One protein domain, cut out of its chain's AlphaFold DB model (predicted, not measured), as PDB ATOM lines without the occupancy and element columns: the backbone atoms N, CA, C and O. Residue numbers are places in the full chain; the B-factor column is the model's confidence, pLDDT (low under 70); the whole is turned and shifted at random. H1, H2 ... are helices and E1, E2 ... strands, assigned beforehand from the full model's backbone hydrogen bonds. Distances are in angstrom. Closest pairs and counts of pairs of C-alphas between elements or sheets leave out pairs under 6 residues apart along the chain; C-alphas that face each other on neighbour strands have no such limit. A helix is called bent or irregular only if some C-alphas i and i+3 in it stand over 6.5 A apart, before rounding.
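AT A GLANCE: This is residues 7 to 223 of the 230 residues of the protein "L-2-amino-thiazoline-4-carboxylic acid hydrolase" of Clostridiales bacterium (UniProt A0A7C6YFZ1). A small sheet of three strands stands near one end, and a cluster of helices makes the other: H1 and the two arms of the folded-back H7 side by side, with H8 packed on those arms. The long H2 runs out of this cluster with H6b packed on it, while H5 and H6a lie between H1 and the sheet. The 217 printed residues hold eight named helices and three strands, in the order H1 H2 H3 H4 E1 E2 H5 H6 E3 H7 H8; the sheet, E1 E2 E3, is antiparallel and the class is mostly helix. The whole is compact, with a radius of gyration of the C-alphas of 17.2 A and spans of 50 by 39 by 33 A.

HOW THE PARTS SIT: E1, residues 83 to 88, and E2, residues 93 to 99, form a hairpin, with N 85 and O 96 at 2.9 A. E3, residues 148 to 152, is antiparallel to E2, with N 97 and O 148 at 2.8 A. H6, residues 112 to 130, was assigned as one helix by its hydrogen bonds but is bent: C-alphas 120 and 123 are 7.6 A apart. Its arm H6b, residues 123 to 130, only grazes the sheet and touches H2, residues 26 to 53, closest at the C-alphas of Arg 41 and Gly 129, 3.9 A, at a steep tilt of 43 degrees. H3, residues 60 to 65, only just touches H2, with 3 pairs of C-alphas within 8 A. H6a, residues 112 to 120, forms a helical hairpin with H5, residues 101 to 108; H4, residues 73 to 79, touches H5 at the C-alphas of Thr 79 and Pro 101, 5.9 A. H1, residues 7 to 24, touches H6a about perpendicular at 77 degrees, its closest C-alphas Ala 14 and Cys 114, 6.0 A. H7, residues 173 to 211, one helix by its hydrogen bonds, is bent too: C-alphas 191 and 194 are 9.4 A apart. H7a, residues 173 to 191, touches H1 at a shallow tilt of 12 degrees, the same way, with the C-alphas of His 9 and Thr 177 at 4.9 A. H7b, residues 194 to 211, forms a helical hairpin with H8, residues 213 to 223. Not every O i to N i+4 pair is within hydrogen-bond range in H4, 2 of 3, and H8, 5 of 7; in the other helices and arms every pair is.

IN THESE COORDINATES: E1 starts at C-alpha 83, (118.912, 83.322, 254.858), and E2 spans 18.7 A. H2 spans 40.8 A, H7a 26.6 A, H1 25.4 A and H7b 25.2 A. C-alpha 7 is at (121.170, 68.330, 260.217) and C-alpha 223 at (108.670, 51.835, 260.273).

THE WHOLE: The C-alphas farthest apart are those of Glu 160 and Ser 194, 52.9 A. The links H6 to E3 and E3 to H7 are long. The printed part has no cut, and no printed residue is under pLDDT 70.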
ATOM      1  N   LEU A   7     119.854  68.974 260.287       98.38
ATOM      2  CA  LEU A   7     121.170  68.330 260.217       98.38
ATOM      3  C   LEU A   7     121.066  66.803 260.321       98.38
ATOM      4  O   LEU A   7     121.637  66.083 259.508       98.38
ATOM      5  N   SER A   8     120.264  66.298 261.264       98.25
ATOM      6  CA  SER A   8     120.023  64.852 261.404       98.25
ATOM      7  C   SER A   8     119.310  64.261 260.186       98.25
ATOM      8  O   SER A   8     119.561  63.122 259.798       98.25
ATOM      9  N   HIS A   9     118.443  65.057 259.558       98.75
ATOM     10  CA  HIS A   9     117.739  64.679 258.341       98.75
ATOM     11  C   HIS A   9     118.688  64.633 257.139       98.75
ATOM     12  O   HIS A   9     118.770  63.611 256.460       98.75
ATOM     13  N   ALA A  10     119.466  65.700 256.938       98.69
ATOM     14  CA  ALA A  10     120.495  65.783 255.906       98.69
ATOM     15  C   ALA A  10     121.543  64.670 256.046       98.69
ATOM     16  O   ALA A  10     121.960  64.102 255.041       98.69
ATOM     17  N   PHE A  11     121.913  64.300 257.276       98.81
ATOM     18  CA  PHE A  11     122.828  63.190 257.535       98.81
ATOM     19  C   PHE A  11     122.305  61.871 256.958       98.81
ATOM     20  O   PHE A  11     123.017  61.206 256.210       98.81
ATOM     21  N   VAL A  12     121.053  61.501 257.256       98.88
ATOM     22  CA  VAL A  12     120.457  60.261 256.728       98.88
ATOM     23  C   VAL A  12     120.424  60.286 255.200       98.88
ATOM     24  O   VAL A  12     120.779  59.295 254.563       98.88
ATOM     25  N   VAL A  13     120.049  61.424 254.610       98.88
ATOM     26  CA  VAL A  13     120.041  61.617 253.154       98.88
ATOM     27  C   VAL A  13     121.441  61.404 252.562       98.88
ATOM     28  O   VAL A  13     121.595  60.600 251.644       98.88
ATOM     29  N   ALA A  14     122.465  62.055 253.116       98.88
ATOM     30  CA  ALA A  14     123.844  61.944 252.646       98.88
ATOM     31  C   ALA A  14     124.389  60.514 252.755       98.88
ATOM     32  O   ALA A  14     124.942  59.996 251.786       98.88
ATOM     33  N   ARG A  15     124.163  59.834 253.887       98.88
ATOM     34  CA  ARG A  15     124.617  58.447 254.071       98.88
ATOM     35  C   ARG A  15     123.947  57.489 253.090       98.88
ATOM     36  O   ARG A  15     124.624  56.638 252.526       98.88
ATOM     37  N   PHE A  16     122.650  57.648 252.814       98.88
ATOM     38  CA  PHE A  16     122.002  56.849 251.769       98.88
ATOM     39  C   PHE A  16     122.635  57.077 250.398       98.88
ATOM     40  O   PHE A  16     122.880  56.107 249.686       98.88
ATOM     41  N   TYR A  17     122.902  58.329 250.023       98.88
ATOM     42  CA  TYR A  17     123.558  58.633 248.754       98.88
ATOM     43  C   TYR A  17     124.931  57.959 248.645       98.88
ATOM     44  O   TYR A  17     125.205  57.278 247.658       98.88
ATOM     45  N   GLU A  18     125.774  58.118 249.666       98.75
ATOM     46  CA  GLU A  18     127.136  57.578 249.694       98.75
ATOM     47  C   GLU A  18     127.149  56.051 249.615       98.75
ATOM     48  O   GLU A  18     127.849  55.486 248.772       98.75
ATOM     49  N   GLU A  19     126.342  55.377 250.436       98.81
ATOM     50  CA  GLU A  19     126.273  53.914 250.465       98.81
ATOM     51  C   GLU A  19     125.675  53.349 249.166       98.81
ATOM     52  O   GLU A  19     126.206  52.390 248.607       98.81
ATOM     53  N   LEU A  20     124.625  53.975 248.612       98.88
ATOM     54  CA  LEU A  20     124.048  53.568 247.325       98.88
ATOM     55  C   LEU A  20     125.041  53.754 246.175       98.88
ATOM     56  O   LEU A  20     125.198  52.856 245.345       98.88
ATOM     57  N   LYS A  21     125.714  54.907 246.114       98.56
ATOM     58  CA  LYS A  21     126.706  55.199 245.074       98.56
ATOM     59  C   LYS A  21     127.911  54.269 245.188       98.56
ATOM     60  O   LYS A  21     128.393  53.784 244.168       98.56
ATOM     61  N   SER A  22     128.373  53.987 246.405       98.44
ATOM     62  CA  SER A  22     129.479  53.060 246.651       98.44
ATOM     63  C   SER A  22     129.130  51.630 246.229       98.44
ATOM     64  O   SER A  22     129.895  51.002 245.499       98.44
ATOM     65  N   ALA A  23     127.952  51.134 246.622       98.50
ATOM     66  CA  ALA A  23     127.538  49.761 246.352       98.50
ATOM     67  C   ALA A  23     127.120  49.523 244.889       98.50
ATOM     68  O   ALA A  23     127.384  48.458 244.334       98.50
ATOM     69  N   PHE A  24     126.465  50.502 244.251       98.69
ATOM     70  CA  PHE A  24     125.768  50.289 242.975       98.69
ATOM     71  C   PHE A  24     126.141  51.284 241.863       98.69
ATOM     72  O   PHE A  24     125.572  51.217 240.767       98.69
ATOM     73  N   GLY A  25     127.081  52.205 242.104       98.44
ATOM     74  CA  GLY A  25     127.515  53.208 241.128       98.44
ATOM     75  C   GLY A  25     126.349  54.059 240.617       98.44
ATOM     76  O   GLY A  25     125.496  54.490 241.392       98.44
ATOM     77  N   ASN A  26     126.268  54.251 239.296       98.31
ATOM     78  CA  ASN A  26     125.222  55.064 238.662       98.31
ATOM     79  C   ASN A  26     123.799  54.586 238.986       98.31
ATOM     80  O   ASN A  26     122.918  55.414 239.194       98.31
ATOM     81  N   ARG A  27     123.579  53.268 239.100       98.56
ATOM     82  CA  ARG A  27     122.265  52.722 239.483       98.56
ATOM     83  C   ARG A  27     121.870  53.169 240.889       98.56
ATOM     84  O   ARG A  27     120.696  53.409 241.143       98.56
ATOM     85  N   GLY A  28     122.843  53.289 241.795       98.75
ATOM     86  CA  GLY A  28     122.634  53.812 243.144       98.75
ATOM     87  C   GLY A  28     122.226  55.283 243.126       98.75
ATOM     88  O   GLY A  28     121.251  55.655 243.775       98.75
ATOM     89  N   THR A  29     122.906  56.095 242.316       98.62
ATOM     90  CA  THR A  29     122.576  57.514 242.108       98.62
ATOM     91  C   THR A  29     121.173  57.705 241.515       98.62
ATOM     92  O   THR A  29     120.397  58.523 242.009       98.62
ATOM     93  N   GLU A  30     120.801  56.924 240.497       98.69
ATOM     94  CA  GLU A  30     119.456  56.950 239.897       98.69
ATOM     95  C   GLU A  30     118.376  56.521 240.896       98.69
ATOM     96  O   GLU A  30     117.321  57.153 241.003       98.69
ATOM     97  N   ALA A  31     118.652  55.472 241.675       98.81
ATOM     98  CA  ALA A  31     117.749  55.009 242.716       98.81
ATOM     99  C   ALA A  31     117.563  56.083 243.799       98.81
ATOM    100  O   ALA A  31     116.430  56.355 244.188       98.81
ATOM    101  N   PHE A  32     118.630  56.760 244.228       98.88
ATOM    102  CA  PHE A  32     118.558  57.868 245.183       98.88
ATOM    103  C   PHE A  32     117.693  59.037 244.675       98.88
ATOM    104  O   PHE A  32     116.850  59.561 245.410       98.88
ATOM    105  N   ALA A  33     117.847  59.424 243.405       98.69
ATOM    106  CA  ALA A  33     117.018  60.457 242.778       98.69
ATOM    107  C   ALA A  33     115.528  60.067 242.766       98.69
ATOM    108  O   ALA A  33     114.645  60.866 243.114       98.69
ATOM    109  N   HIS A  34     115.240  58.807 242.427       98.75
ATOM    110  CA  HIS A  34     113.888  58.259 242.465       98.75
ATOM    111  C   HIS A  34     113.313  58.246 243.890       98.75
ATOM    112  O   HIS A  34     112.206  58.740 244.112       98.75
ATOM    113  N   MET A  35     114.080  57.759 244.869       98.81
ATOM    114  CA  MET A  35     113.701  57.732 246.285       98.81
ATOM    115  C   MET A  35     113.376  59.128 246.817       98.81
ATOM    116  O   MET A  35     112.341  59.315 247.458       98.81
ATOM    117  N   THR A  36     114.216  60.116 246.496       98.88
ATOM    118  CA  THR A  36     114.004  61.526 246.850       98.88
ATOM    119  C   THR A  36     112.676  62.033 246.303       98.88
ATOM    120  O   THR A  36     111.894  62.638 247.035       98.88
ATOM    121  N   THR A  37     112.380  61.726 245.037       98.69
ATOM    122  CA  THR A  37     111.121  62.113 244.392       98.69
ATOM    123  C   THR A  37     109.911  61.454 245.062       98.69
ATOM    124  O   THR A  37     108.906  62.122 245.299       98.69
ATOM    125  N   VAL A  38     109.980  60.160 245.395       98.81
ATOM    126  CA  VAL A  38     108.876  59.452 246.067       98.81
ATOM    127  C   VAL A  38     108.629  60.016 247.468       98.81
ATOM    128  O   VAL A  38     107.490  60.346 247.797       98.81
ATOM    129  N   TYR A  39     109.688  60.197 248.260       98.81
ATOM    130  CA  TYR A  39     109.627  60.821 249.586       98.81
ATOM    131  C   TYR A  39     108.989  62.219 249.530       98.81
ATOM    132  O   TYR A  39     108.061  62.527 250.284       98.81
ATOM    133  N   ALA A  40     109.440  63.048 248.586       98.69
ATOM    134  CA  ALA A  40     108.921  64.389 248.364       98.69
ATOM    135  C   ALA A  40     107.422  64.377 248.016       98.69
ATOM    136  O   ALA A  40     106.633  65.104 248.622       98.69
ATOM    137  N   ARG A  41     107.005  63.495 247.097       98.75
ATOM    138  CA  ARG A  41     105.601  63.375 246.678       98.75
ATOM    139  C   ARG A  41     104.689  62.881 247.792       98.75
ATOM    140  O   ARG A  41     103.572  63.372 247.902       98.75
ATOM    141  N   GLN A  42     105.152  61.956 248.634       98.75
ATOM    142  CA  GLN A  42     104.410  61.517 249.822       98.75
ATOM    143  C   GLN A  42     104.114  62.692 250.753       98.75
ATOM    144  O   GLN A  42     102.984  62.872 251.202       98.75
ATOM    145  N   ARG A  43     105.120  63.540 250.994       98.31
ATOM    146  CA  ARG A  43     104.952  64.752 251.794       98.31
ATOM    147  C   ARG A  43     103.964  65.731 251.151       98.31
ATOM    148  O   ARG A  43     103.043  66.180 251.827       98.31
ATOM    149  N   GLY A  44     104.114  66.017 249.857       98.56
ATOM    150  CA  GLY A  44     103.175  66.864 249.114       98.56
ATOM    151  C   GLY A  44     101.735  66.339 249.148       98.56
ATOM    152  O   GLY A  44     100.807  67.097 249.414       98.56
ATOM    153  N   SER A  45     101.554  65.027 248.977       98.62
ATOM    154  CA  SER A  45     100.243  64.366 249.014       98.62
ATOM    155  C   SER A  45      99.545  64.564 250.357       98.62
ATOM    156  O   SER A  45      98.371  64.930 250.401       98.62
ATOM    157  N   ARG A  46     100.265  64.396 251.473       98.44
ATOM    158  CA  ARG A  46      99.701  64.658 252.804       98.44
ATOM    159  C   ARG A  46      99.334  66.129 252.988       98.44
ATOM    160  O   ARG A  46      98.282  66.424 253.543       98.44
ATOM    161  N   MET A  47     100.159  67.058 252.498       98.38
ATOM    162  CA  MET A  47      99.824  68.489 252.509       98.38
ATOM    163  C   MET A  47      98.507  68.753 251.758       98.38
ATOM    164  O   MET A  47      97.636  69.443 252.284       98.38
ATOM    165  N   ALA A  48      98.321  68.144 250.582       98.62
ATOM    166  CA  ALA A  48      97.102  68.291 249.788       98.62
ATOM    167  C   ALA A  48      95.884  67.658 250.456       98.62
ATOM    168  O   ALA A  48      94.821  68.265 250.479       98.62
ATOM    169  N   GLN A  49      96.029  66.478 251.063       98.69
ATOM    170  CA  GLN A  49      94.942  65.840 251.809       98.69
ATOM    171  C   GLN A  49      94.415  66.737 252.932       98.69
ATOM    172  O   GLN A  49      93.202  66.839 253.109       98.69
ATOM    173  N   ARG A  50      95.301  67.434 253.659       98.31
ATOM    174  CA  ARG A  50      94.883  68.394 254.694       98.31
ATOM    175  C   ARG A  50      94.206  69.623 254.088       98.31
ATOM    176  O   ARG A  50      93.157  70.018 254.585       98.31
ATOM    177  N   ALA A  51      94.735  70.167 252.991       98.19
ATOM    178  CA  ALA A  51      94.098  71.276 252.277       98.19
ATOM    179  C   ALA A  51      92.688  70.903 251.772       98.19
ATOM    180  O   ALA A  51      91.740  71.654 251.991       98.19
ATOM    181  N   ILE A  52      92.521  69.712 251.183       98.50
ATOM    182  CA  ILE A  52      91.232  69.189 250.702       98.50
ATOM    183  C   ILE A  52      90.253  68.988 251.859       98.50
ATOM    184  O   ILE A  52      89.105  69.422 251.762       98.50
ATOM    185  N   ARG A  53      90.695  68.356 252.956       97.94
ATOM    186  CA  ARG A  53      89.886  68.159 254.173       97.94
ATOM    187  C   ARG A  53      89.295  69.480 254.667       97.94
ATOM    188  O   ARG A  53      88.148  69.511 255.103       97.94
ATOM    189  N   ASP A  54      90.066  70.557 254.554       97.81
ATOM    190  CA  ASP A  54      89.704  71.888 255.038       97.81
ATOM    191  C   ASP A  54      89.041  72.767 253.952       97.81
ATOM    192  O   ASP A  54      88.800  73.957 254.172       97.81
ATOM    193  N   GLY A  55      88.746  72.204 252.771       98.06
ATOM    194  CA  GLY A  55      88.068  72.891 251.667       98.06
ATOM    195  C   GLY A  55      88.903  73.980 250.982       98.06
ATOM    196  O   GLY A  55      88.340  74.937 250.449       98.06
ATOM    197  N   LYS A  56      90.235  73.880 251.025       98.12
ATOM    198  CA  LYS A  56      91.163  74.852 250.431       98.12
ATOM    199  C   LYS A  56      91.531  74.489 248.986       98.12
ATOM    200  O   LYS A  56      91.594  73.302 248.658       98.12
ATOM    201  N   PRO A  57      91.779  75.486 248.115       97.94
ATOM    202  CA  PRO A  57      92.269  75.232 246.762       97.94
ATOM    203  C   PRO A  57      93.671  74.613 246.797       97.94
ATOM    204  O   PRO A  57      94.434  74.836 247.730       97.94
ATOM    205  N   LEU A  58      94.045  73.861 245.764       98.44
ATOM    206  CA  LEU A  58      95.393  73.296 245.648       98.44
ATOM    207  C   LEU A  58      96.320  74.217 244.842       98.44
ATOM    208  O   LEU A  58      96.882  73.824 243.823       98.44
ATOM    209  N   ASP A  59      96.454  75.458 245.296       98.31
ATOM    210  CA  ASP A  59      97.321  76.487 244.718       98.31
ATOM    211  C   ASP A  59      98.605  76.699 245.542       98.31
ATOM    212  O   ASP A  59      98.808  76.083 246.593       98.31
ATOM    213  N   PHE A  60      99.491  77.587 245.078       98.19
ATOM    214  CA  PHE A  60     100.729  77.898 245.798       98.19
ATOM    215  C   PHE A  60     100.496  78.566 247.164       98.19
ATOM    216  O   PHE A  60     101.321  78.416 248.069       98.19
ATOM    217  N   THR A  61      99.357  79.236 247.357       97.31
ATOM    218  CA  THR A  61      98.970  79.806 248.655       97.31
ATOM    219  C   THR A  61      98.770  78.701 249.682       97.31
ATOM    220  O   THR A  61      99.411  78.689 250.738       97.31
ATOM    221  N   SER A  62      97.924  77.729 249.353       97.62
ATOM    222  CA  SER A  62      97.643  76.599 250.234       97.62
ATOM    223  C   SER A  62      98.866  75.694 250.371       97.62
ATOM    224  O   SER A  62      99.158  75.237 251.472       97.62
ATOM    225  N   TYR A  63      99.659  75.514 249.312       97.88
ATOM    226  CA  TYR A  63     100.941  74.804 249.379       97.88
ATOM    227  C   TYR A  63     101.864  75.357 250.480       97.88
ATOM    228  O   TYR A  63     102.423  74.586 251.264       97.88
ATOM    229  N   ARG A  64     102.009  76.688 250.583       96.31
ATOM    230  CA  ARG A  64     102.863  77.319 251.604       96.31
ATOM    231  C   ARG A  64     102.272  77.179 253.013       96.31
ATOM    232  O   ARG A  64     103.005  76.807 253.931       96.31
ATOM    233  N   ILE A  65     100.966  77.418 253.170       96.69
ATOM    234  CA  ILE A  65     100.249  77.353 254.463       96.69
ATOM    235  C   ILE A  65     100.228  75.927 255.034       96.69
ATOM    236  O   ILE A  65     100.416  75.726 256.232       96.69
ATOM    237  N   TYR A  66     100.047  74.915 254.185       97.50
ATOM    238  CA  TYR A  66      99.954  73.513 254.606       97.50
ATOM    239  C   TYR A  66     101.313  72.808 254.721       97.50
ATOM    240  O   TYR A  66     101.359  71.595 254.923       97.50
ATOM    241  N   GLY A  67     102.429  73.537 254.615       96.25
ATOM    242  CA  GLY A  67     103.771  72.970 254.726       96.25
ATOM    243  C   GLY A  67     104.025  72.239 256.055       96.25
ATOM    244  O   GLY A  67     103.828  72.793 257.128       96.25
ATOM    245  N   GLU A  68     104.542  71.008 255.988       96.00
ATOM    246  CA  GLU A  68     104.685  70.129 257.170       96.00
ATOM    247  C   GLU A  68     105.914  70.371 258.073       96.00
ATOM    248  O   GLU A  68     106.110  69.623 259.030       96.00
ATOM    249  N   TRP A  69     106.793  71.336 257.793       95.19
ATOM    250  CA  TRP A  69     107.962  71.600 258.653       95.19
ATOM    251  C   TRP A  69     108.188  73.088 258.899       95.19
ATOM    252  O   TRP A  69     107.781  73.953 258.113       95.19
ATOM    253  N   GLN A  70     108.904  73.359 259.984       94.75
ATOM    254  CA  GLN A  70     109.430  74.664 260.356       94.75
ATOM    255  C   GLN A  70     110.894  74.528 260.770       94.75
ATOM    256  O   GLN A  70     111.308  73.455 261.220       94.75
ATOM    257  N   LYS A  71     111.656  75.616 260.629       94.75
ATOM    258  CA  LYS A  71     113.067  75.634 261.013       94.75
ATOM    259  C   LYS A  71     113.252  75.281 262.487       94.75
ATOM    260  O   LYS A  71     112.421  75.655 263.319       94.75
ATOM    261  N   THR A  72     114.334  74.577 262.810       96.50
ATOM    262  CA  THR A  72     114.667  74.259 264.202       96.50
ATOM    263  C   THR A  72     115.699  75.222 264.767       96.50
ATOM    264  O   THR A  72     116.682  75.576 264.116       96.50
ATOM    265  N   GLU A  73     115.537  75.574 266.044       96.19
ATOM    266  CA  GLU A  73     116.564  76.330 266.765       96.19
ATOM    267  C   GLU A  73     117.893  75.565 266.856       96.19
ATOM    268  O   GLU A  73     118.956  76.161 267.001       96.19
ATOM    269  N   ALA A  74     117.842  74.229 266.829       95.12
ATOM    270  CA  ALA A  74     119.027  73.388 266.906       95.12
ATOM    271  C   ALA A  74     119.933  73.588 265.686       95.12
ATOM    272  O   ALA A  74     121.123  73.836 265.861       95.12
ATOM    273  N   ALA A  75     119.367  73.554 264.476       96.38
ATOM    274  CA  ALA A  75     120.117  73.860 263.266       96.38
ATOM    275  C   ALA A  75     120.530  75.337 263.210       96.38
ATOM    276  O   ALA A  75     121.657  75.639 262.821       96.38
ATOM    277  N   GLU A  76     119.662  76.258 263.635       96.44
ATOM    278  CA  GLU A  76     119.954  77.699 263.637       96.44
ATOM    279  C   GLU A  76     121.158  78.045 264.526       96.44
ATOM    280  O   GLU A  76     122.039  78.785 264.099       96.44
ATOM    281  N   ARG A  77     121.271  77.430 265.712       96.12
ATOM    282  CA  ARG A  77     122.422  77.612 266.616       96.12
ATOM    283  C   ARG A  77     123.761  77.176 266.013       96.12
ATOM    284  O   ARG A  77     124.790  77.712 266.411       96.12
ATOM    285  N   VAL A  78     123.753  76.202 265.105       95.50
ATOM    286  CA  VAL A  78     124.970  75.653 264.482       95.50
ATOM    287  C   VAL A  78     125.315  76.391 263.191       95.50
ATOM    288  O   VAL A  78     126.477  76.683 262.933       95.50
ATOM    289  N   THR A  79     124.303  76.699 262.383       96.19
ATOM    290  CA  THR A  79     124.484  77.129 260.986       96.19
ATOM    291  C   THR A  79     124.198  78.610 260.751       96.19
ATOM    292  O   THR A  79     124.473  79.116 259.669       96.19
ATOM    293  N   GLY A  80     123.614  79.307 261.730       94.75
ATOM    294  CA  GLY A  80     123.026  80.635 261.532       94.75
ATOM    295  C   GLY A  80     121.629  80.604 260.896       94.75
ATOM    296  O   GLY A  80     121.013  81.653 260.741       94.75
ATOM    297  N   GLY A  81     121.101  79.416 260.573       94.50
ATOM    298  CA  GLY A  81     119.744  79.224 260.066       94.50
ATOM    299  C   GLY A  81     119.611  79.442 258.559       94.50
ATOM    300  O   GLY A  81     120.554  79.263 257.792       94.50
ATOM    301  N   PHE A  82     118.394  79.781 258.133       95.56
ATOM    302  CA  PHE A  82     118.100  80.114 256.740       95.56
ATOM    303  C   PHE A  82     118.267  81.611 256.505       95.56
ATOM    304  O   PHE A  82     117.776  82.418 257.296       95.56
ATOM    305  N   ALA A  83     118.870  81.962 255.374       96.38
ATOM    306  CA  ALA A  83     118.912  83.322 254.858       96.38
ATOM    307  C   ALA A  83     118.559  83.311 253.372       96.38
ATOM    308  O   ALA A  83     118.886  82.368 252.648       96.38
ATOM    309  N   GLY A  84     117.880  84.358 252.926       95.38
ATOM    310  CA  GLY A  84     117.476  84.504 251.541       95.38
ATOM    311  C   GLY A  84     116.740  85.809 251.303       95.38
ATOM    312  O   GLY A  84     116.465  86.569 252.236       95.38
ATOM    313  N   ARG A  85     116.412  86.057 250.040       96.88
ATOM    314  CA  ARG A  85     115.710  87.261 249.596       96.88
ATOM    315  C   ARG A  85     114.704  86.943 248.503       96.88
ATOM    316  O   ARG A  85     114.962  86.116 247.632       96.88
ATOM    317  N   THR A  86     113.586  87.654 248.525       97.12
ATOM    318  CA  THR A  86     112.606  87.634 247.438       97.12
ATOM    319  C   THR A  86     113.119  88.473 246.272       97.12
ATOM    320  O   THR A  86     113.610  89.586 246.467       97.12
ATOM    321  N   VAL A  87     113.018  87.931 245.064       97.75
ATOM    322  CA  VAL A  87     113.423  88.575 243.807       97.75
ATOM    323  C   VAL A  87     112.204  89.038 243.016       97.75
ATOM    324  O   VAL A  87     112.214  90.134 242.462       97.75
ATOM    325  N   SER A  88     111.141  88.236 243.011       97.94
ATOM    326  CA  SER A  88     109.854  88.553 242.392       97.94
ATOM    327  C   SER A  88     108.729  87.987 243.249       97.94
ATOM    328  O   SER A  88     108.875  86.898 243.791       97.94
ATOM    329  N   ILE A  89     107.617  88.714 243.364       97.44
ATOM    330  CA  ILE A  89     106.415  88.268 244.092       97.44
ATOM    331  C   ILE A  89     105.354  87.730 243.118       97.44
ATOM    332  O   ILE A  89     104.675  86.747 243.413       97.44
ATOM    333  N   ALA A  90     105.212  88.355 241.945       96.75
ATOM    334  CA  ALA A  90     104.221  87.995 240.935       96.75
ATOM    335  C   ALA A  90     104.664  88.434 239.522       96.75
ATOM    336  O   ALA A  90     105.401  89.414 239.396       96.75
ATOM    337  N   PRO A  91     104.181  87.780 238.442       96.38
ATOM    338  CA  PRO A  91     103.255  86.636 238.435       96.38
ATOM    339  C   PRO A  91     103.907  85.322 238.889       96.38
ATOM    340  O   PRO A  91     103.234  84.484 239.485       96.38
ATOM    341  N   ASP A  92     105.215  85.191 238.672       98.38
ATOM    342  CA  ASP A  92     106.041  84.132 239.238       98.38
ATOM    343  C   ASP A  92     106.660  84.635 240.543       98.38
ATOM    344  O   ASP A  92     107.189  85.753 240.596       98.38
ATOM    345  N   HIS A  93     106.597  83.807 241.582       98.38
ATOM    346  CA  HIS A  93     107.279  84.088 242.840       98.38
ATOM    347  C   HIS A  93     108.669  83.464 242.806       98.38
ATOM    348  O   HIS A  93     108.800  82.265 242.555       98.38
ATOM    349  N   GLU A  94     109.695  84.268 243.053       98.38
ATOM    350  CA  GLU A  94     111.099  83.874 242.960       98.38
ATOM    351  C   GLU A  94     111.849  84.281 244.229       98.38
ATOM    352  O   GLU A  94     111.819  85.443 244.643       98.38
ATOM    353  N   GLU A  95     112.542  83.320 244.840       97.69
ATOM    354  CA  GLU A  95     113.361  83.503 246.039       97.69
ATOM    355  C   GLU A  95     114.781  82.988 245.789       97.69
ATOM    356  O   GLU A  95     114.982  81.929 245.187       97.69
ATOM    357  N   TYR A  96     115.773  83.719 246.299       98.25
ATOM    358  CA  TYR A  96     117.155  83.255 246.383       98.25
ATOM    359  C   TYR A  96     117.458  82.830 247.814       98.25
ATOM    360  O   TYR A  96     117.259  83.614 248.743       98.25
ATOM    361  N   ILE A  97     117.956  81.607 247.991       98.06
ATOM    362  CA  ILE A  97     118.365  81.070 249.292       98.06
ATOM    363  C   ILE A  97     119.889  81.115 249.382       98.06
ATOM    364  O   ILE A  97     120.586  80.396 248.667       98.06
ATOM    365  N   GLU A  98     120.383  81.961 250.278       97.44
ATOM    366  CA  GLU A  98     121.799  82.310 250.451       97.44
ATOM    367  C   GLU A  98     122.431  81.569 251.646       97.44
ATOM    368  O   GLU A  98     123.651  81.481 251.751       97.44
ATOM    369  N   ALA A  99     121.616  80.983 252.534       97.50
ATOM    370  CA  ALA A  99     122.068  80.048 253.564       97.50
ATOM    371  C   ALA A  99     121.026  78.947 253.811       97.50
ATOM    372  O   ALA A  99     119.826  79.215 253.904       97.50
ATOM    373  N   CYS A 100     121.489  77.699 253.924       97.88
ATOM    374  CA  CYS A 100     120.642  76.522 254.104       97.88
ATOM    375  C   CYS A 100     121.329  75.487 255.018       97.88
ATOM    376  O   CYS A 100     122.380  74.963 254.640       97.88
ATOM    377  N   PRO A 101     120.737  75.124 256.173       98.06
ATOM    378  CA  PRO A 101     121.244  74.078 257.058       98.06
ATOM    379  C   PRO A 101     121.482  72.720 256.387       98.06
ATOM    380  O   PRO A 101     122.449  72.044 256.727       98.06
ATOM    381  N   TRP A 102     120.652  72.324 255.412       98.44
ATOM    382  CA  TRP A 102     120.890  71.090 254.648       98.44
ATOM    383  C   TRP A 102     122.183  71.168 253.844       98.44
ATOM    384  O   TRP A 102     123.005  70.261 253.922       98.44
ATOM    385  N   ALA A 103     122.389  72.260 253.107       98.19
ATOM    386  CA  ALA A 103     123.601  72.434 252.316       98.19
ATOM    387  C   ALA A 103     124.850  72.572 253.191       98.19
ATOM    388  O   ALA A 103     125.903  72.040 252.844       98.19
ATOM    389  N   TRP A 104     124.725  73.228 254.350       98.31
ATOM    390  CA  TRP A 104     125.782  73.253 255.357       98.31
ATOM    391  C   TRP A 104     126.158  71.830 255.780       98.31
ATOM    392  O   TRP A 104     127.324  71.458 255.688       98.31
ATOM    393  N   GLN A 105     125.173  71.001 256.143       98.38
ATOM    394  CA  GLN A 105     125.434  69.626 256.568       98.38
ATOM    395  C   GLN A 105     126.031  68.773 255.444       98.38
ATOM    396  O   GLN A 105     126.975  68.023 255.686       98.38
ATOM    397  N   PHE A 106     125.520  68.887 254.214       98.62
ATOM    398  CA  PHE A 106     126.087  68.175 253.068       98.62
ATOM    399  C   PHE A 106     127.547  68.562 252.840       98.62
ATOM    400  O   PHE A 106     128.375  67.687 252.603       98.62
ATOM    401  N   LYS A 107     127.889  69.847 252.972       98.12
ATOM    402  CA  LYS A 107     129.270  70.318 252.859       98.12
ATOM    403  C   LYS A 107     130.167  69.760 253.966       98.12
ATOM    404  O   LYS A 107     131.248  69.271 253.650       98.12
ATOM    405  N   GLU A 108     129.724  69.788 255.222       97.94
ATOM    406  CA  GLU A 108     130.495  69.246 256.356       97.94
ATOM    407  C   GLU A 108     130.774  67.749 256.215       97.94
ATOM    408  O   GLU A 108     131.826  67.264 256.621       97.94
ATOM    409  N   MET A 109     129.857  67.015 255.586       98.12
ATOM    410  CA  MET A 109     130.029  65.592 255.299       98.12
ATOM    411  C   MET A 109     130.864  65.318 254.038       98.12
ATOM    412  O   MET A 109     131.130  64.163 253.728       98.12
ATOM    413  N   GLY A 110     131.272  66.345 253.283       98.31
ATOM    414  CA  GLY A 110     131.916  66.165 251.976       98.31
ATOM    415  C   GLY A 110     130.966  65.638 250.888       98.31
ATOM    416  O   GLY A 110     131.416  65.140 249.858       98.31
ATOM    417  N   ALA A 111     129.656  65.771 251.096       98.00
ATOM    418  CA  ALA A 111     128.579  65.207 250.291       98.00
ATOM    419  C   ALA A 111     127.842  66.261 249.437       98.00
ATOM    420  O   ALA A 111     126.651  66.122 249.166       98.00
ATOM    421  N   SER A 112     128.508  67.325 248.976       97.31
ATOM    422  CA  SER A 112     127.854  68.371 248.163       97.31
ATOM    423  C   SER A 112     127.186  67.827 246.893       97.31
ATOM    424  O   SER A 112     126.122  68.305 246.509       97.31
ATOM    425  N   GLU A 113     127.746  66.784 246.272       97.75
ATOM    426  CA  GLU A 113     127.132  66.110 245.116       97.75
ATOM    427  C   GLU A 113     125.770  65.481 245.467       97.75
ATOM    428  O   GLU A 113     124.819  65.591 244.692       97.75
ATOM    429  N   CYS A 114     125.642  64.896 246.670       98.31
ATOM    430  CA  CYS A 114     124.352  64.460 247.210       98.31
ATOM    431  C   CYS A 114     123.392  65.644 247.309       98.31
ATOM    432  O   CYS A 114     122.238  65.539 246.901       98.31
ATOM    433  N   GLY A 115     123.869  66.769 247.846       98.19
ATOM    434  CA  GLY A 115     123.074  67.980 248.006       98.19
ATOM    435  C   GLY A 115     122.507  68.502 246.686       98.19
ATOM    436  O   GLY A 115     121.312  68.788 246.618       98.19
ATOM    437  N   VAL A 116     123.318  68.554 245.623       98.06
ATOM    438  CA  VAL A 116     122.862  68.940 244.273       98.06
ATOM    439  C   VAL A 116     121.731  68.026 243.805       98.06
ATOM    440  O   VAL A 116     120.649  68.499 243.443       98.06
ATOM    441  N   LEU A 117     121.945  66.708 243.855       98.00
ATOM    442  CA  LEU A 117     120.965  65.743 243.365       98.00
ATOM    443  C   LEU A 117     119.675  65.758 244.194       98.00
ATOM    444  O   LEU A 117     118.574  65.746 243.644       98.00
ATOM    445  N   TYR A 118     119.800  65.826 245.517       98.62
ATOM    446  CA  TYR A 118     118.668  65.869 246.434       98.62
ATOM    447  C   TYR A 118     117.812  67.123 246.211       98.62
ATOM    448  O   TYR A 118     116.601  67.023 245.990       98.62
ATOM    449  N   CYS A 119     118.439  68.304 246.197       97.62
ATOM    450  CA  CYS A 119     117.750  69.582 246.018       97.62
ATOM    451  C   CYS A 119     117.105  69.721 244.631       97.62
ATOM    452  O   CYS A 119     116.036  70.316 244.527       97.62
ATOM    453  N   THR A 120     117.684  69.113 243.591       96.44
ATOM    454  CA  THR A 120     117.099  69.090 242.235       96.44
ATOM    455  C   THR A 120     115.705  68.446 242.205       96.44
ATOM    456  O   THR A 120     114.848  68.821 241.402       96.44
ATOM    457  N   HIS A 121     115.454  67.464 243.075       97.62
ATOM    458  CA  HIS A 121     114.215  66.683 243.060       97.62
ATOM    459  C   HIS A 121     113.236  67.033 244.182       97.62
ATOM    460  O   HIS A 121     112.033  66.819 244.010       97.62
ATOM    461  N   LEU A 122     113.720  67.553 245.312       98.19
ATOM    462  CA  LEU A 122     112.932  67.699 246.534       98.19
ATOM    463  C   LEU A 122     111.720  68.623 246.366       98.19
ATOM    464  O   LEU A 122     110.586  68.148 246.403       98.19
ATOM    465  N   ASP A 123     111.930  69.929 246.188       97.00
ATOM    466  CA  ASP A 123     110.828  70.900 246.219       97.00
ATOM    467  C   ASP A 123     109.862  70.702 245.046       97.00
ATOM    468  O   ASP A 123     108.643  70.703 245.233       97.00
ATOM    469  N   ARG A 124     110.395  70.379 243.858       96.56
ATOM    470  CA  ARG A 124     109.590  69.980 242.694       96.56
ATOM    471  C   ARG A 124     108.724  68.756 242.994       96.56
ATOM    472  O   ARG A 124     107.562  68.699 242.592       96.56
ATOM    473  N   GLY A 125     109.276  67.763 243.689       98.31
ATOM    474  CA  GLY A 125     108.548  66.565 244.091       98.31
ATOM    475  C   GLY A 125     107.442  66.856 245.107       98.31
ATOM    476  O   GLY A 125     106.359  66.286 244.988       98.31
ATOM    477  N   ILE A 126     107.673  67.762 246.064       98.69
ATOM    478  CA  ILE A 126     106.661  68.156 247.056       98.69
ATOM    479  C   ILE A 126     105.533  68.923 246.364       98.69
ATOM    480  O   ILE A 126     104.371  68.572 246.556       98.69
ATOM    481  N   ALA A 127     105.854  69.906 245.516       98.50
ATOM    482  CA  ALA A 127     104.859  70.645 244.741       98.50
ATOM    483  C   ALA A 127     104.023  69.702 243.862       98.50
ATOM    484  O   ALA A 127     102.801  69.711 243.955       98.50
ATOM    485  N   SER A 128     104.668  68.796 243.118       98.31
ATOM    486  CA  SER A 128     103.976  67.810 242.275       98.31
ATOM    487  C   SER A 128     103.132  66.807 243.074       98.31
ATOM    488  O   SER A 128     102.105  66.339 242.586       98.31
ATOM    489  N   GLY A 129     103.553  66.454 244.293       98.50
ATOM    490  CA  GLY A 129     102.754  65.634 245.204       98.50
ATOM    491  C   GLY A 129     101.539  66.371 245.762       98.50
ATOM    492  O   GLY A 129     100.521  65.737 246.016       98.50
ATOM    493  N   PHE A 130     101.646  67.689 245.947       98.75
ATOM    494  CA  PHE A 130     100.551  68.536 246.412       98.75
ATOM    495  C   PHE A 130      99.520  68.783 245.305       98.75
ATOM    496  O   PHE A 130      98.328  68.553 245.487       98.75
ATOM    497  N   ASN A 131      99.985  69.214 244.137       98.56
ATOM    498  CA  ASN A 131      99.187  69.334 242.928       98.56
ATOM    499  C   ASN A 131     100.120  69.190 241.712       98.56
ATOM    500  O   ASN A 131     101.034  70.003 241.557       98.56
ATOM    501  N   PRO A 132      99.916  68.180 240.845       97.62
ATOM    502  CA  PRO A 132     100.792  67.935 239.701       97.62
ATOM    503  C   PRO A 132     100.814  69.074 238.673       97.62
ATOM    504  O   PRO A 132     101.761  69.124 237.891       97.62
ATOM    505  N   ASP A 133      99.826  69.971 238.691       98.06
ATOM    506  CA  ASP A 133      99.752  71.123 237.789       98.06
ATOM    507  C   ASP A 133     100.581  72.323 238.288       98.06
ATOM    508  O   ASP A 133     100.826  73.262 237.530       98.06
ATOM    509  N   LEU A 134     101.043  72.312 239.548       98.38
ATOM    510  CA  LEU A 134     101.933  73.352 240.065       98.38
ATOM    511  C   LEU A 134     103.352  73.171 239.526       98.38
ATOM    512  O   LEU A 134     103.970  72.113 239.673       98.38
ATOM    513  N   VAL A 135     103.906  74.244 238.966       98.19
ATOM    514  CA  VAL A 135     105.264  74.258 238.414       98.19
ATOM    515  C   VAL A 135     106.209  74.947 239.398       98.19
ATOM    516  O   VAL A 135     106.214  76.171 239.530       98.19
ATOM    517  N   PHE A 136     106.996  74.134 240.107       98.38
ATOM    518  CA  PHE A 136     108.070  74.573 240.999       98.38
ATOM    519  C   PHE A 136     109.424  74.227 240.377       98.38
ATOM    520  O   PHE A 136     109.706  73.055 240.103       98.38
ATOM    521  N   GLU A 137     110.273  75.229 240.179       97.62
ATOM    522  CA  GLU A 137     111.592  75.083 239.565       97.62
ATOM    523  C   GLU A 137     112.710  75.397 240.561       97.62
ATOM    524  O   GLU A 137     112.612  76.323 241.365       97.62
ATOM    525  N   VAL A 138     113.790  74.618 240.467       96.31
ATOM    526  CA  VAL A 138     115.043  74.822 241.202       96.31
ATOM    527  C   VAL A 138     116.191  74.739 240.191       96.31
ATOM    528  O   VAL A 138     116.768  73.665 240.017       96.31
ATOM    529  N   PRO A 139     116.472  75.811 239.425       95.75
ATOM    530  CA  PRO A 139     117.456  75.754 238.343       95.75
ATOM    531  C   PRO A 139     118.904  75.632 238.842       95.75
ATOM    532  O   PRO A 139     119.761  75.180 238.089       95.75
ATOM    533  N   GLN A 140     119.177  76.008 240.093       95.25
ATOM    534  CA  GLN A 140     120.488  75.862 240.728       95.25
ATOM    535  C   GLN A 140     120.351  75.688 242.241       95.25
ATOM    536  O   GLN A 140     119.354  76.112 242.832       95.25
ATOM    537  N   SER A 141     121.378  75.114 242.871       95.69
ATOM    538  CA  SER A 141     121.435  74.892 244.316       95.69
ATOM    539  C   SER A 141     122.661  75.562 244.938       95.69
ATOM    540  O   SER A 141     123.698  75.701 244.303       95.69
ATOM    541  N   ILE A 142     122.590  75.893 246.226       96.81
ATOM    542  CA  ILE A 142     123.747  76.409 246.979       96.81
ATOM    543  C   ILE A 142     124.848  75.342 247.201       96.81
ATOM    544  O   ILE A 142     125.929  75.638 247.698       96.81
ATOM    545  N   ASN A 143     124.593  74.071 246.862       97.44
ATOM    546  CA  ASN A 143     125.598  73.013 247.010       97.44
ATOM    547  C   ASN A 143     126.712  73.111 245.953       97.44
ATOM    548  O   ASN A 143     127.799  72.577 246.173       97.44
ATOM    549  N   ASP A 144     126.442  73.777 244.828       97.06
ATOM    550  CA  ASP A 144     127.352  73.959 243.692       97.06
ATOM    551  C   ASP A 144     127.388  75.399 243.141       97.06
ATOM    552  O   ASP A 144     128.161  75.684 242.227       97.06
ATOM    553  N   HIS A 145     126.603  76.314 243.717       97.62
ATOM    554  CA  HIS A 145     126.551  77.740 243.381       97.62
ATOM    555  C   HIS A 145     126.520  78.601 244.654       97.62
ATOM    556  O   HIS A 145     126.361  78.092 245.761       97.62
ATOM    557  N   ASP A 146     126.612  79.924 244.501       96.44
ATOM    558  CA  ASP A 146     126.590  80.867 245.633       96.44
ATOM    559  C   ASP A 146     125.230  80.929 246.357       96.44
ATOM    560  O   ASP A 146     125.160  81.301 247.525       96.44
ATOM    561  N   TYR A 147     124.140  80.580 245.668       97.50
ATOM    562  CA  TYR A 147     122.781  80.550 246.211       97.50
ATOM    563  C   TYR A 147     121.900  79.558 245.442       97.50
ATOM    564  O   TYR A 147     122.172  79.209 244.293       97.50
ATOM    565  N   CYS A 148     120.818  79.107 246.074       98.12
ATOM    566  CA  CYS A 148     119.754  78.335 245.432       98.12
ATOM    567  C   CYS A 148     118.695  79.288 244.864       98.12
ATOM    568  O   CYS A 148     118.391  80.296 245.500       98.12
ATOM    569  N   ILE A 149     118.110  78.957 243.716       98.12
ATOM    570  CA  ILE A 149     116.971  79.694 243.153       98.12
ATOM    571  C   ILE A 149     115.731  78.817 243.290       98.12
ATOM    572  O   ILE A 149     115.758  77.657 242.888       98.12
ATOM    573  N   GLN A 150     114.647  79.368 243.829       98.06
ATOM    574  CA  GLN A 150     113.349  78.701 243.900       98.06
ATOM    575  C   GLN A 150     112.302  79.547 243.186       98.06
ATOM    576  O   GLN A 150     112.103  80.706 243.543       98.06
ATOM    577  N   ILE A 151     111.629  78.960 242.195       98.56
ATOM    578  CA  ILE A 151     110.613  79.647 241.390       98.56
ATOM    579  C   ILE A 151     109.294  78.888 241.470       98.56
ATOM    580  O   ILE A 151     109.220  77.711 241.118       98.56
ATOM    581  N   MET A 152     108.236  79.572 241.895       98.56
ATOM    582  CA  MET A 152     106.853  79.098 241.861       98.56
ATOM    583  C   MET A 152     106.137  79.814 240.711       98.56
ATOM    584  O   MET A 152     105.771  80.988 240.827       98.56
ATOM    585  N   ARG A 153     105.983  79.127 239.574       98.50
ATOM    586  CA  ARG A 153     105.421  79.720 238.351       98.50
ATOM    587  C   ARG A 153     103.921  79.955 238.493       98.50
ATOM    588  O   ARG A 153     103.197  79.057 238.916       98.50
ATOM    589  N   GLY A 154     103.449  81.138 238.111       97.75
ATOM    590  CA  GLY A 154     102.037  81.509 238.221       97.75
ATOM    591  C   GLY A 154     101.519  81.473 239.661       97.75
ATOM    592  O   GLY A 154     100.362  81.128 239.888       97.75
ATOM    593  N   ALA A 155     102.372  81.778 240.645       97.50
ATOM    594  CA  ALA A 155     101.968  81.836 242.047       97.50
ATOM    595  C   ALA A 155     101.011  83.003 242.326       97.50
ATOM    596  O   ALA A 155     100.118  82.861 243.158       97.50
ATOM    597  N   HIS A 156     101.179  84.126 241.614       96.62
ATOM    598  CA  HIS A 156     100.339  85.323 241.732       96.62
ATOM    599  C   HIS A 156     100.128  85.794 243.184       96.62
ATOM    600  O   HIS A 156      99.022  86.190 243.556       96.62
ATOM    601  N   PHE A 157     101.180  85.745 244.007       97.44
ATOM    602  CA  PHE A 157     101.122  86.246 245.379       97.44
ATOM    603  C   PHE A 157     100.956  87.770 245.422       97.44
ATOM    604  O   PHE A 157     101.250  88.470 244.451       97.44
ATOM    605  N   SER A 158     100.500  88.288 246.563       94.94
ATOM    606  CA  SER A 158     100.503  89.726 246.853       94.94
ATOM    607  C   SER A 158     101.544  90.081 247.916       94.94
ATOM    608  O   SER A 158     101.963  89.227 248.697       94.94
ATOM    609  N   GLU A 159     101.961  91.348 247.960       90.62
ATOM    610  CA  GLU A 159     102.956  91.842 248.926       90.62
ATOM    611  C   GLU A 159     102.494  91.695 250.384       90.62
ATOM    612  O   GLU A 159     103.304  91.435 251.272       90.62
ATOM    613  N   GLU A 160     101.192  91.828 250.639       90.38
ATOM    614  CA  GLU A 160     100.604  91.753 251.980       90.38
ATOM    615  C   GLU A 160     100.250  90.322 252.409       90.38
ATOM    616  O   GLU A 160      99.796  90.104 253.536       90.38
ATOM    617  N   GLN A 161     100.411  89.342 251.517       91.94
ATOM    618  CA  GLN A 161     100.017  87.968 251.781       91.94
ATOM    619  C   GLN A 161     100.961  87.306 252.790       91.94
ATOM    620  O   GLN A 161     102.183  87.316 252.641       91.94
ATOM    621  N   THR A 162     100.389  86.659 253.807       90.75
ATOM    622  CA  THR A 162     101.141  85.858 254.777       90.75
ATOM    623  C   THR A 162     100.889  84.369 254.569       90.75
ATOM    624  O   THR A 162      99.815  83.936 254.150       90.75
ATOM    625  N   PHE A 163     101.905  83.566 254.878       93.06
ATOM    626  CA  PHE A 163     101.866  82.110 254.751       93.06
ATOM    627  C   PHE A 163     102.098  81.445 256.105       93.06
ATOM    628  O   PHE A 163     102.974  80.590 256.254       93.06
ATOM    629  N   GLU A 164     101.364  81.895 257.121       93.19
ATOM    630  CA  GLU A 164     101.453  81.301 258.451       93.19
ATOM    631  C   GLU A 164     101.032  79.830 258.383       93.19
ATOM    632  O   GLU A 164      99.947  79.496 257.902       93.19
ATOM    633  N   LYS A 165     101.929  78.943 258.818       93.75
ATOM    634  CA  LYS A 165     101.660  77.508 258.830       93.75
ATOM    635  C   LYS A 165     100.779  77.171 260.012       93.75
ATOM    636  O   LYS A 165     101.063  77.569 261.140       93.75
ATOM    637  N   ASP A 166      99.770  76.352 259.761       87.12
ATOM    638  CA  ASP A 166      98.996  75.752 260.837       87.12
ATOM    639  C   ASP A 166      99.886  74.779 261.626       87.12
ATOM    640  O   ASP A 166     100.366  73.769 261.100       87.12
ATOM    641  N   SER A 167     100.101  75.087 262.905       90.44
ATOM    642  CA  SER A 167     100.941  74.293 263.802       90.44
ATOM    643  C   SER A 167     100.447  72.851 263.961       90.44
ATOM    644  O   SER A 167     101.262  71.959 264.188       90.44
ATOM    645  N   ALA A 168      99.152  72.580 263.746       90.62
ATOM    646  CA  ALA A 168      98.605  71.224 263.752       90.62
ATOM    647  C   ALA A 168      99.105  70.366 262.571       90.62
ATOM    648  O   ALA A 168      99.122  69.131 262.658       90.62
ATOM    649  N   ASN A 169      99.536  71.004 261.478       92.88
ATOM    650  CA  ASN A 169     100.046  70.347 260.272       92.88
ATOM    651  C   ASN A 169     101.573  70.198 260.284       92.88
ATOM    652  O   ASN A 169     102.115  69.363 259.556       92.88
ATOM    653  N   VAL A 170     102.265  70.967 261.126       96.25
ATOM    654  CA  VAL A 170     103.714  70.867 261.296       96.25
ATOM    655  C   VAL A 170     104.070  69.568 262.025       96.25
ATOM    656  O   VAL A 170     103.384  69.106 262.943       96.25
ATOM    657  N   ARG A 171     105.151  68.933 261.580       96.94
ATOM    658  CA  ARG A 171     105.720  67.718 262.160       96.94
ATOM    659  C   ARG A 171     107.176  67.965 262.538       96.94
ATOM    660  O   ARG A 171     107.877  68.725 261.867       96.94
ATOM    661  N   GLY A 172     107.605  67.332 263.627       97.38
ATOM    662  CA  GLY A 172     108.980  67.402 264.116       97.38
ATOM    663  C   GLY A 172     109.971  66.709 263.182       97.38
ATOM    664  O   GLY A 172     109.601  65.946 262.288       97.38
ATOM    665  N   PHE A 173     111.261  66.976 263.380       98.12
ATOM    666  CA  PHE A 173     112.305  66.348 262.569       98.12
ATOM    667  C   PHE A 173     112.527  64.872 262.894       98.12
ATOM    668  O   PHE A 173     113.072  64.155 262.069       98.12
ATOM    669  N   ASP A 174     112.057  64.384 264.034       98.19
ATOM    670  CA  ASP A 174     111.960  62.951 264.300       98.19
ATOM    671  C   ASP A 174     111.049  62.263 263.268       98.19
ATOM    672  O   ASP A 174     111.444  61.263 262.668       98.19
ATOM    673  N   TYR A 175     109.888  62.861 262.977       98.44
ATOM    674  CA  TYR A 175     108.958  62.389 261.951       98.44
ATOM    675  C   TYR A 175     109.560  62.477 260.546       98.44
ATOM    676  O   TYR A 175     109.514  61.503 259.799       98.44
ATOM    677  N   HIS A 176     110.155  63.618 260.172       98.56
ATOM    678  CA  HIS A 176     110.729  63.794 258.827       98.56
ATOM    679  C   HIS A 176     111.948  62.896 258.588       98.56
ATOM    680  O   HIS A 176     112.094  62.332 257.501       98.56
ATOM    681  N   THR A 177     112.806  62.716 259.595       98.75
ATOM    682  CA  THR A 177     113.964  61.814 259.506       98.75
ATOM    683  C   THR A 177     113.514  60.348 259.490       98.75
ATOM    684  O   THR A 177     114.039  59.554 258.710       98.75
ATOM    685  N   GLY A 178     112.481  59.985 260.261       98.69
ATOM    686  CA  GLY A 178     111.846  58.665 260.178       98.69
ATOM    687  C   GLY A 178     111.222  58.398 258.805       98.69
ATOM    688  O   GLY A 178     111.410  57.324 258.232       98.69
ATOM    689  N   HIS A 179     110.541  59.399 258.238       98.81
ATOM    690  CA  HIS A 179     109.918  59.336 256.913       98.81
ATOM    691  C   HIS A 179     110.950  59.078 255.813       98.81
ATOM    692  O   HIS A 179     110.779  58.138 255.028       98.81
ATOM    693  N   VAL A 180     112.031  59.865 255.760       98.81
ATOM    694  CA  VAL A 180     113.063  59.676 254.731       98.81
ATOM    695  C   VAL A 180     113.768  58.329 254.900       98.81
ATOM    696  O   VAL A 180     113.911  57.604 253.916       98.81
ATOM    697  N   TYR A 181     114.089  57.930 256.139       98.88
ATOM    698  CA  TYR A 181     114.716  56.639 256.424       98.88
ATOM    699  C   TYR A 181     113.856  55.466 255.942       98.88
ATOM    700  O   TYR A 181     114.323  54.642 255.153       98.88
ATOM    701  N   LYS A 182     112.581  55.409 256.360       98.81
ATOM    702  CA  LYS A 182     111.652  54.345 255.950       98.81
ATOM    703  C   LYS A 182     111.515  54.290 254.432       98.81
ATOM    704  O   LYS A 182     111.593  53.211 253.847       98.81
ATOM    705  N   THR A 183     111.298  55.438 253.796       98.88
ATOM    706  CA  THR A 183     111.044  55.500 252.350       98.88
ATOM    707  C   THR A 183     112.249  55.005 251.562       98.88
ATOM    708  O   THR A 183     112.104  54.155 250.685       98.88
ATOM    709  N   PHE A 184     113.443  55.486 251.907       98.88
ATOM    710  CA  PHE A 184     114.666  55.119 251.203       98.88
ATOM    711  C   PHE A 184     115.012  53.651 251.456       98.88
ATOM    712  O   PHE A 184     115.338  52.938 250.512       98.88
ATOM    713  N   ARG A 185     114.828  53.154 252.687       98.81
ATOM    714  CA  ARG A 185     114.977  51.729 253.021       98.81
ATOM    715  C   ARG A 185     114.094  50.836 252.153       98.81
ATOM    716  O   ARG A 185     114.606  49.913 251.526       98.81
ATOM    717  N   LEU A 186     112.787  51.102 252.118       98.75
ATOM    718  CA  LEU A 186     111.826  50.257 251.401       98.75
ATOM    719  C   LEU A 186     112.100  50.229 249.897       98.75
ATOM    720  O   LEU A 186     112.055  49.170 249.278       98.75
ATOM    721  N   ILE A 187     112.407  51.384 249.307       98.75
ATOM    722  CA  ILE A 187     112.678  51.477 247.871       98.75
ATOM    723  C   ILE A 187     114.048  50.872 247.539       98.75
ATOM    724  O   ILE A 187     114.162  50.149 246.555       98.75
ATOM    725  N   SER A 188     115.071  51.104 248.369       98.81
ATOM    726  CA  SER A 188     116.393  50.484 248.205       98.81
ATOM    727  C   SER A 188     116.285  48.961 248.213       98.81
ATOM    728  O   SER A 188     116.773  48.299 247.298       98.81
ATOM    729  N   GLU A 189     115.566  48.398 249.188       98.75
ATOM    730  CA  GLU A 189     115.284  46.964 249.249       98.75
ATOM    731  C   GLU A 189     114.466  46.485 248.041       98.75
ATOM    732  O   GLU A 189     114.764  45.438 247.472       98.75
ATOM    733  N   SER A 190     113.468  47.252 247.601       98.75
ATOM    734  CA  SER A 190     112.669  46.889 246.428       98.75
ATOM    735  C   SER A 190     113.491  46.842 245.134       98.75
ATOM    736  O   SER A 190     113.164  46.051 244.253       98.75
ATOM    737  N   ILE A 191     114.511  47.694 244.987       98.69
ATOM    738  CA  ILE A 191     115.330  47.787 243.768       98.69
ATOM    739  C   ILE A 191     116.500  46.792 243.803       98.69
ATOM    740  O   ILE A 191     116.800  46.160 242.789       98.69
ATOM    741  N   PHE A 192     117.173  46.660 244.950       98.75
ATOM    742  CA  PHE A 192     118.435  45.917 245.085       98.75
ATOM    743  C   PHE A 192     118.339  44.697 246.018       98.75
ATOM    744  O   PHE A 192     119.352  44.090 246.363       98.75
ATOM    745  N   GLY A 193     117.139  44.322 246.460       98.69
ATOM    746  CA  GLY A 193     116.915  43.164 247.322       98.69
ATOM    747  C   GLY A 193     117.632  43.275 248.670       98.69
ATOM    748  O   GLY A 193     117.640  44.319 249.324       98.69
ATOM    749  N   SER A 194     118.252  42.177 249.109       98.50
ATOM    750  CA  SER A 194     118.979  42.120 250.383       98.50
ATOM    751  C   SER A 194     120.159  43.088 250.460       98.50
ATOM    752  O   SER A 194     120.439  43.584 251.547       98.50
ATOM    753  N   GLU A 195     120.826  43.391 249.344       98.62
ATOM    754  CA  GLU A 195     121.930  44.360 249.320       98.62
ATOM    755  C   GLU A 195     121.409  45.788 249.547       98.62
ATOM    756  O   GLU A 195     121.993  46.554 250.309       98.62
ATOM    757  N   GLY A 196     120.247  46.123 248.977       98.69
ATOM    758  CA  GLY A 196     119.578  47.402 249.233       98.69
ATOM    759  C   GLY A 196     119.108  47.567 250.680       98.69
ATOM    760  O   GLY A 196     119.188  48.664 251.241       98.69
ATOM    761  N   ARG A 197     118.668  46.472 251.312       98.69
ATOM    762  CA  ARG A 197     118.374  46.433 252.754       98.69
ATOM    763  C   ARG A 197     119.639  46.668 253.584       98.69
ATOM    764  O   ARG A 197     119.599  47.468 254.511       98.69
ATOM    765  N   ALA A 198     120.752  46.023 253.221       98.75
ATOM    766  CA  ALA A 198     122.026  46.163 253.924       98.75
ATOM    767  C   ALA A 198     122.552  47.609 253.897       98.75
ATOM    768  O   ALA A 198     123.051  48.089 254.912       98.75
ATOM    769  N   VAL A 199     122.358  48.333 252.787       98.75
ATOM    770  CA  VAL A 199     122.623  49.781 252.719       98.75
ATOM    771  C   VAL A 199     121.835  50.539 253.792       98.75
ATOM    772  O   VAL A 199     122.410  51.307 254.556       98.75
ATOM    773  N   ALA A 200     120.526  50.302 253.904       98.62
ATOM    774  CA  ALA A 200     119.691  50.987 254.890       98.62
ATOM    775  C   ALA A 200     120.018  50.604 256.345       98.62
ATOM    776  O   ALA A 200     119.866  51.425 257.252       98.62
ATOM    777  N   ASP A 201     120.443  49.363 256.583       98.75
ATOM    778  CA  ASP A 201     120.896  48.914 257.901       98.75
ATOM    779  C   ASP A 201     122.210  49.614 258.288       98.75
ATOM    780  O   ASP A 201     122.330  50.101 259.412       98.75
ATOM    781  N   LYS A 202     123.144  49.774 257.341       98.81
ATOM    782  CA  LYS A 202     124.386  50.530 257.550       98.81
ATOM    783  C   LYS A 202     124.137  52.017 257.808       98.81
ATOM    784  O   LYS A 202     124.687  52.565 258.757       98.81
ATOM    785  N   VAL A 203     123.232  52.653 257.060       98.88
ATOM    786  CA  VAL A 203     122.826  54.047 257.323       98.88
ATOM    787  C   VAL A 203     122.275  54.214 258.746       98.88
ATOM    788  O   VAL A 203     122.568  55.207 259.411       98.88
ATOM    789  N   LEU A 204     121.488  53.250 259.236       98.81
ATOM    790  CA  LEU A 204     120.970  53.281 260.607       98.81
ATOM    791  C   LEU A 204     122.075  53.078 261.652       98.81
ATOM    792  O   LEU A 204     122.021  53.696 262.715       98.81
ATOM    793  N   GLU A 205     123.063  52.226 261.369       98.75
ATOM    794  CA  GLU A 205     124.242  52.039 262.219       98.75
ATOM    795  C   GLU A 205     125.069  53.326 262.318       98.75
ATOM    796  O   GLU A 205     125.375  53.765 263.426       98.75
ATOM    797  N   ASP A 206     125.339  53.983 261.190       98.69
ATOM    798  CA  ASP A 206     126.056  55.260 261.161       98.69
ATOM    799  C   ASP A 206     125.273  56.352 261.900       98.69
ATOM    800  O   ASP A 206     125.832  57.100 262.702       98.69
ATOM    801  N   PHE A 207     123.952  56.412 261.695       98.62
ATOM    802  CA  PHE A 207     123.086  57.343 262.415       98.62
ATOM    803  C   PHE A 207     123.104  57.077 263.922       98.62
ATOM    804  O   PHE A 207     123.136  58.011 264.717       98.62
ATOM    805  N   ARG A 208     123.116  55.807 264.338       98.50
ATOM    806  CA  ARG A 208     123.251  55.422 265.745       98.50
ATOM    807  C   ARG A 208     124.611  55.812 266.320       98.50
ATOM    808  O   ARG A 208     124.664  56.173 267.493       98.50
ATOM    809  N   ALA A 209     125.686  55.690 265.546       98.25
ATOM    810  CA  ALA A 209     127.024  56.070 265.984       98.25
ATOM    811  C   ALA A 209     127.135  57.588 266.190       98.25
ATOM    812  O   ALA A 209     127.687  58.019 267.200       98.25
ATOM    813  N   GLU A 210     126.550  58.376 265.285       97.56
ATOM    814  CA  GLU A 210     126.565  59.839 265.346       97.56
ATOM    815  C   GLU A 210     125.577  60.387 266.393       97.56
ATOM    816  O   GLU A 210     125.970  61.081 267.331       97.56
ATOM    817  N   TYR A 211     124.295  60.016 266.288       97.50
ATOM    818  CA  TYR A 211     123.176  60.585 267.058       97.50
ATOM    819  C   TYR A 211     122.772  59.776 268.294       97.50
ATOM    820  O   TYR A 211     121.946  60.213 269.100       97.50
ATOM    821  N   GLY A 212     123.380  58.610 268.490       98.06
ATOM    822  CA  GLY A 212     123.135  57.746 269.634       98.06
ATOM    823  C   GLY A 212     121.962  56.770 269.456       98.06
ATOM    824  O   GLY A 212     121.134  56.883 268.545       98.06
ATOM    825  N   PRO A 213     121.869  55.770 270.354       97.69
ATOM    826  CA  PRO A 213     120.911  54.670 270.242       97.69
ATOM    827  C   PRO A 213     119.448  55.097 270.385       97.69
ATOM    828  O   PRO A 213     118.588  54.488 269.749       97.69
ATOM    829  N   ASP A 214     119.153  56.127 271.177       97.94
ATOM    830  CA  ASP A 214     117.772  56.555 271.419       97.94
ATOM    831  C   ASP A 214     117.153  57.207 270.178       97.94
ATOM    832  O   ASP A 214     116.040  56.857 269.789       97.94
ATOM    833  N   MET A 215     117.890  58.088 269.492       98.06
ATOM    834  CA  MET A 215     117.423  58.683 268.235       98.06
ATOM    835  C   MET A 215     117.298  57.624 267.132       98.06
ATOM    836  O   MET A 215     116.309  57.617 266.401       98.06
ATOM    837  N   ALA A 216     118.243  56.683 267.038       98.38
ATOM    838  CA  ALA A 216     118.138  55.572 266.091       98.38
ATOM    839  C   ALA A 216     116.898  54.699 266.361       98.38
ATOM    840  O   ALA A 216     116.174  54.337 265.434       98.38
ATOM    841  N   LYS A 217     116.596  54.418 267.636       98.12
ATOM    842  CA  LYS A 217     115.372  53.712 268.034       98.12
ATOM    843  C   LYS A 217     114.113  54.477 267.614       98.12
ATOM    844  O   LYS A 217     113.160  53.845 267.160       98.12
ATOM    845  N   THR A 218     114.109  55.805 267.726       98.19
ATOM    846  CA  THR A 218     112.996  56.643 267.254       98.19
ATOM    847  C   THR A 218     112.763  56.486 265.750       98.19
ATOM    848  O   THR A 218     111.614  56.327 265.348       98.19
ATOM    849  N   LEU A 219     113.816  56.428 264.921       97.25
ATOM    850  CA  LEU A 219     113.659  56.175 263.478       97.25
ATOM    851  C   LEU A 219     112.985  54.829 263.198       97.25
ATOM    852  O   LEU A 219     112.061  54.757 262.390       97.25
ATOM    853  N   CYS A 220     113.393  53.776 263.911       97.69
ATOM    854  CA  CYS A 220     112.762  52.463 263.798       97.69
ATOM    855  C   CYS A 220     111.277  52.485 264.191       97.69
ATOM    856  O   CYS A 220     110.487  51.745 263.614       97.69
ATOM    857  N   GLY A 221     110.884  53.345 265.136       98.12
ATOM    858  CA  GLY A 221     109.486  53.510 265.547       98.12
ATOM    859  C   GLY A 221     108.561  54.009 264.432       98.12
ATOM    860  O   GLY A 221     107.366  53.739 264.469       98.12
ATOM    861  N   TYR A 222     109.105  54.673 263.409       98.25
ATOM    862  CA  TYR A 222     108.350  55.148 262.246       98.25
ATOM    863  C   TYR A 222     108.187  54.091 261.139       98.25
ATOM    864  O   TYR A 222     107.538  54.361 260.125       98.25
ATOM    865  N   MET A 223     108.738  52.881 261.302       97.62
ATOM    866  CA  MET A 223     108.670  51.835 260.273       97.62
ATOM    867  C   MET A 223     107.243  51.357 259.980       97.62
ATOM    868  O   MET A 223     106.965  50.985 258.839       97.62
TER     869      MET A 223